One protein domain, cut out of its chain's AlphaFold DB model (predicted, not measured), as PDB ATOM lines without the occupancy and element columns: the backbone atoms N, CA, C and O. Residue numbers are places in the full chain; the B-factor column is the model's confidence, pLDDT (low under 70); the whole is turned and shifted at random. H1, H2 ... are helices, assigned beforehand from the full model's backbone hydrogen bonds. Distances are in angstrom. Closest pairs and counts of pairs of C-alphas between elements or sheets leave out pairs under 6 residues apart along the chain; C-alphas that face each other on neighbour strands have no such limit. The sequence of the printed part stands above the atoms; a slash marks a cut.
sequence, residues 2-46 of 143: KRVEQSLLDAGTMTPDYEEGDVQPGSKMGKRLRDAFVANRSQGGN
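AT A GLANCE: This is residues 2 to 46 of the 143 residues of an uncharacterized protein of Halobacillus locisalis (UniProt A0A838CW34). Look first for H2, the longest helix, which runs along the long axis of the model; H1 is set crosswise to it, and a long loop, residues 11 to 27, joins the two. Beyond H2 a tail, residues 40 to 46, extends the long axis. The printed part has 45 residues, two named helices in the order H1, H2 and no named strand; its class is all helix, though under half of the residues, 21, are in named elements. It is compact, with a radius of gyration of the C-alphas of 9.5 A, and spans 29 by 19 by 17 A.

IN THESE COORDINATES: Find C-alpha 28 at (-36.695, 39.253, 80.971); from there H2, residues 28 to 39, runs 16.2 A to C-alpha 39 at (-44.658, 51.053, 88.773). H1, residues 2 to 10, begins at C-alpha 2 at (-34.608, 44.479, 99.573) and covers 12.3 A.

HOW THE PARTS SIT: H2 and H1 only just touch, with 3 pairs of C-alphas within 8 A. Their closest C-alphas, those of Arg 34 and Leu 8, are 7.0 A apart. Their lines are about perpendicular, at 79 degrees. In H1 and H2 every O i to N i+4 pair is within hydrogen-bond range.

THE WHOLE: The two C-alphas farthest apart, those of Gly 26 and Asn 46, are 29.4 A from each other. The link from H1 to H2 is long, 17 residues. The printed part has no cut, and no printed residue is under 70 in pLDDT.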
ATOM      1  N   LYS A   2     -35.718  43.531  99.325       84.62
ATOM      2  CA  LYS A   2     -34.608  44.479  99.573       84.62
ATOM      3  C   LYS A   2     -33.259  44.123  98.909       84.62
ATOM      4  O   LYS A   2     -32.605  44.980  98.341       84.62
ATOM      5  N   ARG A   3     -32.873  42.839  98.892       86.56
ATOM      6  CA  ARG A   3     -31.676  42.381  98.144       86.56
ATOM      7  C   ARG A   3     -31.797  42.556  96.625       86.56
ATOM      8  O   ARG A   3     -30.801  42.761  95.951       86.56
ATOM      9  N   VAL A   4     -33.010  42.426  96.087       85.56
ATOM     10  CA  VAL A   4     -33.266  42.558  94.645       85.56
ATOM     11  C   VAL A   4     -33.207  44.025  94.241       85.56
ATOM     12  O   VAL A   4     -32.603  44.341  93.230       85.56
ATOM     13  N   GLU A   5     -33.776  44.906  95.061       87.81
ATOM     14  CA  GLU A   5     -33.654  46.357  94.907       87.81
ATOM     15  C   GLU A   5     -32.184  46.787  94.849       87.81
ATOM     16  O   GLU A   5     -31.777  47.396  93.868       87.81
ATOM     17  N   GLN A   6     -31.368  46.377  95.830       88.50
ATOM     18  CA  GLN A   6     -29.926  46.653  95.828       88.50
ATOM     19  C   GLN A   6     -29.245  46.137  94.561       88.50
ATOM     20  O   GLN A   6     -28.543  46.887  93.904       88.50
ATOM     21  N   SER A   7     -29.534  44.904  94.142       87.19
ATOM     22  CA  SER A   7     -28.968  44.364  92.902       87.19
ATOM     23  C   SER A   7     -29.370  45.152  91.649       87.19
ATOM     24  O   SER A   7     -28.598  45.172  90.694       87.19
ATOM     25  N   LEU A   8     -30.564  45.755  91.610       86.81
ATOM     26  CA  LEU A   8     -31.013  46.584  90.485       86.81
ATOM     27  C   LEU A   8     -30.337  47.961  90.486       86.81
ATOM     28  O   LEU A   8     -30.014  48.461  89.403       86.81
ATOM     29  N   LEU A   9     -30.105  48.529  91.675       89.62
ATOM     30  CA  LEU A   9     -29.348  49.768  91.886       89.62
ATOM     31  C   LEU A   9     -27.868  49.576  91.524       89.62
ATOM     32  O   LEU A   9     -27.330  50.331  90.722       89.62
ATOM     33  N   ASP A  10     -27.239  48.516  92.039       90.31
ATOM     34  CA  ASP A  10     -25.834  48.174  91.784       90.31
ATOM     35  C   ASP A  10     -25.578  47.899  90.295       90.31
ATOM     36  O   ASP A  10     -24.520  48.224  89.762       90.31
ATOM     37  N   ALA A  11     -26.566  47.323  89.601       86.94
ATOM     38  CA  ALA A  11     -26.503  47.080  88.163       86.94
ATOM     39  C   ALA A  11     -26.760  48.340  87.310       86.94
ATOM     40  O   ALA A  11     -26.700  48.253  86.085       86.94
ATOM     41  N   GLY A  12     -27.098  49.485  87.918       86.56
ATOM     42  CA  GLY A  12     -27.440  50.722  87.206       86.56
ATOM     43  C   GLY A  12     -28.732  50.632  86.391       86.56
ATOM     44  O   GLY A  12     -28.974  51.452  85.508       86.56
ATOM     45  N   THR A  13     -29.557  49.617  86.658       88.75
ATOM     46  CA  THR A  13     -30.814  49.376  85.926       88.75
ATOM     47  C   THR A  13     -31.994  50.164  86.490       88.75
ATOM     48  O   THR A  13     -33.045  50.255  85.853       88.75
ATOM     49  N   MET A  14     -31.819  50.727  87.684       90.69
ATOM     50  CA  MET A  14     -32.802  51.519  88.409       90.69
ATOM     51  C   MET A  14     -32.076  52.591  89.227       90.69
ATOM     52  O   MET A  14     -30.981  52.331  89.729       90.69
ATOM     53  N   THR A  15     -32.663  53.777  89.368       88.81
ATOM     54  CA  THR A  15     -32.135  54.844  90.237       88.81
ATOM     55  C   THR A  15     -32.643  54.697  91.680       88.81
ATOM     56  O   THR A  15     -33.637  54.000  91.908       88.81
ATOM     57  N   PRO A  16     -32.013  55.358  92.677       85.69
ATOM     58  CA  PRO A  16     -32.506  55.373  94.060       85.69
ATOM     59  C   PRO A  16     -33.942  55.899  94.209       85.69
ATOM     60  O   PRO A  16     -34.645  55.495  95.130       85.69
ATOM     61  N   ASP A  17     -34.390  56.741  93.273       85.81
ATOM     62  CA  ASP A  17     -35.751  57.289  93.222       85.81
ATOM     63  C   ASP A  17     -36.749  56.367  92.486       85.81
ATOM     64  O   ASP A  17     -37.875  56.764  92.178       85.81
ATOM     65  N   TYR A  18     -36.353  55.116  92.214       86.50
ATOM     66  CA  TYR A  18     -37.132  54.109  91.486       86.50
ATOM     67  C   TYR A  18     -37.522  54.548  90.065       86.50
ATOM     68  O   TYR A  18     -38.632  54.274  89.599       86.50
ATOM     69  N   GLU A  19     -36.612  55.222  89.363       87.94
ATOM     70  CA  GLU A  19     -36.736  55.506  87.931       87.94
ATOM     71  C   GLU A  19     -35.918  54.512  87.099       87.94
ATOM     72  O   GLU A  19     -35.075  53.778  87.625       87.94
ATOM     73  N   GLU A  20     -36.186  54.454  85.792       86.44
ATOM     74  CA  GLU A  20     -35.386  53.634  84.882       86.44
ATOM     75  C   GLU A  20     -33.943  54.156  84.843       86.44
ATOM     76  O   GLU A  20     -33.714  55.343  84.627       86.44
ATOM     77  N   GLY A  21     -32.973  53.268  85.069       85.94
ATOM     78  CA  GLY A  21     -31.561  53.599  84.904       85.94
ATOM     79  C   GLY A  21     -31.106  53.501  83.445       85.94
ATOM     80  O   GLY A  21     -31.796  52.927  82.601       85.94
ATOM     81  N   ASP A  22     -29.904  54.005  83.164       86.19
ATOM     82  CA  ASP A  22     -29.304  53.985  81.820       86.19
ATOM     83  C   ASP A  22     -28.988  52.569  81.316       86.19
ATOM     84  O   ASP A  22     -28.868  52.330  80.110       86.19
ATOM     85  N   VAL A  23     -28.855  51.602  82.228       87.62
ATOM     86  CA  VAL A  23     -28.530  50.219  81.881       87.62
ATOM     87  C   VAL A  23     -29.809  49.402  81.735       87.62
ATOM     88  O   VAL A  23     -30.616  49.286  82.656       87.62
ATOM     89  N   GLN A  24     -29.990  48.750  80.585       84.44
ATOM     90  CA  GLN A  24     -31.094  47.806  80.440       84.44
ATOM     91  C   GLN A  24     -30.792  46.480  81.156       84.44
ATOM     92  O   GLN A  24     -29.696  45.931  81.016       84.44
ATOM     93  N   PRO A  25     -31.766  45.900  81.877       86.00
ATOM     94  CA  PRO A  25     -31.590  44.598  82.502       86.00
ATOM     95  C   PRO A  25     -31.399  43.498  81.448       86.00
ATOM     96  O   PRO A  25     -32.232  43.308  80.563       86.00
ATOM     97  N   GLY A  26     -30.331  42.707  81.585       82.69
ATOM     98  CA  GLY A  26     -29.959  41.659  80.621       82.69
ATOM     99  C   GLY A  26     -30.895  40.441  80.565       82.69
ATOM    100  O   GLY A  26     -30.700  39.551  79.741       82.69
ATOM    101  N   SER A  27     -31.918  40.368  81.424       86.50
ATOM    102  CA  SER A  27     -32.881  39.261  81.445       86.50
ATOM    103  C   SER A  27     -34.327  39.755  81.489       86.50
ATOM    104  O   SER A  27     -34.638  40.784  82.090       86.50
ATOM    105  N   LYS A  28     -35.248  38.968  80.912       84.06
ATOM    106  CA  LYS A  28     -36.695  39.253  80.971       84.06
ATOM    107  C   LYS A  28     -37.209  39.358  82.410       84.06
ATOM    108  O   LYS A  28     -38.088  40.170  82.674       84.06
ATOM    109  N   MET A  29     -36.668  38.553  83.328       81.81
ATOM    110  CA  MET A  29     -37.030  38.614  84.746       81.81
ATOM    111  C   MET A  29     -36.515  39.900  85.401       81.81
ATOM    112  O   MET A  29     -37.262  40.542  86.127       81.81
ATOM    113  N   GLY A  30     -35.279  40.312  85.100       83.19
ATOM    114  CA  GLY A  30     -34.719  41.578  85.579       83.19
ATOM    115  C   GLY A  30     -35.528  42.786  85.107       83.19
ATOM    116  O   GLY A  30     -35.808  43.676  85.903       83.19
ATOM    117  N   LYS A  31     -35.994  42.765  83.850       87.50
ATOM    118  CA  LYS A  31     -36.898  43.792  83.319       87.50
ATOM    119  C   LYS A  31     -38.205  43.872  84.107       87.50
ATOM    120  O   LYS A  31     -38.533  44.935  84.606       87.50
ATOM    121  N   ARG A  32     -38.893  42.744  84.302       85.38
ATOM    122  CA  ARG A  32     -40.148  42.694  85.077       85.38
ATOM    123  C   ARG A  32     -39.972  43.120  86.530       85.38
ATOM    124  O   ARG A  32     -40.835  43.774  87.095       85.38
ATOM    125  N   LEU A  33     -38.848  42.750  87.146       87.75
ATOM    126  CA  LEU A  33     -38.524  43.179  88.504       87.75
ATOM    127  C   LEU A  33     -38.368  44.695  88.574       87.75
ATOM    128  O   LEU A  33     -39.033  45.317  89.396       87.75
ATOM    129  N   ARG A  34     -37.554  45.283  87.692       90.06
ATOM    130  CA  ARG A  34     -37.401  46.738  87.579       90.06
ATOM    131  C   ARG A  34     -38.750  47.417  87.345       90.06
ATOM    132  O   ARG A  34     -39.105  48.317  88.094       90.06
ATOM    133  N   ASP A  35     -39.517  46.947  86.366       88.31
ATOM    134  CA  ASP A  35     -40.813  47.527  85.999       88.31
ATOM    135  C   ASP A  35     -41.792  47.485  87.188       88.31
ATOM    136  O   ASP A  35     -42.493  48.462  87.445       88.31
ATOM    137  N   ALA A  36     -41.770  46.417  87.994       87.94
ATOM    138  CA  ALA A  36     -42.566  46.321  89.217       87.94
ATOM    139  C   ALA A  36     -42.137  47.323  90.306       87.94
ATOM    140  O   ALA A  36     -42.999  47.834  91.023       87.94
ATOM    141  N   PHE A  37     -40.842  47.623  90.454       89.19
ATOM    142  CA  PHE A  37     -40.373  48.663  91.380       89.19
ATOM    143  C   PHE A  37     -40.768  50.066  90.895       89.19
ATOM    144  O   PHE A  37     -41.375  50.819  91.656       89.19
ATOM    145  N   VAL A  38     -40.522  50.378  89.618       88.50
ATOM    146  CA  VAL A  38     -40.863  51.669  88.993       88.50
ATOM    147  C   VAL A  38     -42.371  51.934  89.053       88.50
ATOM    148  O   VAL A  38     -42.804  53.018  89.443       88.50
ATOM    149  N   ALA A  39     -43.199  50.932  88.742       86.69
ATOM    150  CA  ALA A  39     -44.658  51.053  88.773       86.69
ATOM    151  C   ALA A  39     -45.219  51.352  90.175       86.69
ATOM    152  O   ALA A  39     -46.303  51.919  90.296       86.69
ATOM    153  N   ASN A  40     -44.487  50.997  91.235       87.88
ATOM    154  CA  ASN A  40     -44.899  51.218  92.620       87.88
ATOM    155  C   ASN A  40     -44.142  52.375  93.295       87.88
ATOM    156  O   ASN A  40     -44.303  52.564  94.498       87.88
ATOM    157  N   ARG A  41     -43.360  53.181  92.556       84.31
ATOM    158  CA  ARG A  41     -42.516  54.264  93.109       84.31
ATOM    159  C   ARG A  41     -43.259  55.251  94.011       84.31
ATOM    160  O   ARG A  41     -42.718  55.704  95.014       84.31
ATOM    161  N   SER A  42     -44.531  55.532  93.715       84.00
ATOM    162  CA  SER A  42     -45.374  56.427  94.522       84.00
ATOM    163  C   SER A  42     -45.644  55.900  95.936       84.00
ATOM    164  O   SER A  42     -46.119  56.640  96.787       84.00
ATOM    165  N   GLN A  43     -45.360  54.620  96.184       82.88
ATOM    166  CA  GLN A  43     -45.500  53.946  97.472       82.88
ATOM    167  C   GLN A  43     -44.158  53.804  98.213       82.88
ATOM    168  O   GLN A  43     -44.126  53.160  99.258       82.88
ATOM    169  N   GLY A  44     -43.058  54.382  97.704       73.12
ATOM    170  CA  GLY A  44     -41.686  54.191  98.206       73.12
ATOM    171  C   GLY A  44     -41.424  54.608  99.662       73.12
ATOM    172  O   GLY A  44     -40.373  54.282 100.203       73.12
ATOM    173  N   GLY A  45     -42.379  55.279 100.315       73.50
ATOM    174  CA  GLY A  45     -42.334  55.635 101.739       73.50
ATOM    175  C   GLY A  45     -43.329  54.883 102.633       73.50
ATOM    176  O   GLY A  45     -43.349  55.124 103.837       73.50
ATOM    177  N   ASN A  46     -44.162  53.994 102.077       79.25
ATOM    178  CA  ASN A  46     -45.216  53.311 102.830       79.25
ATOM    179  C   ASN A  46     -44.734  51.989 103.441       79.25
ATOM    180  O   ASN A  46     -44.040  51.192 102.797       79.25
TER     181      ASN A  46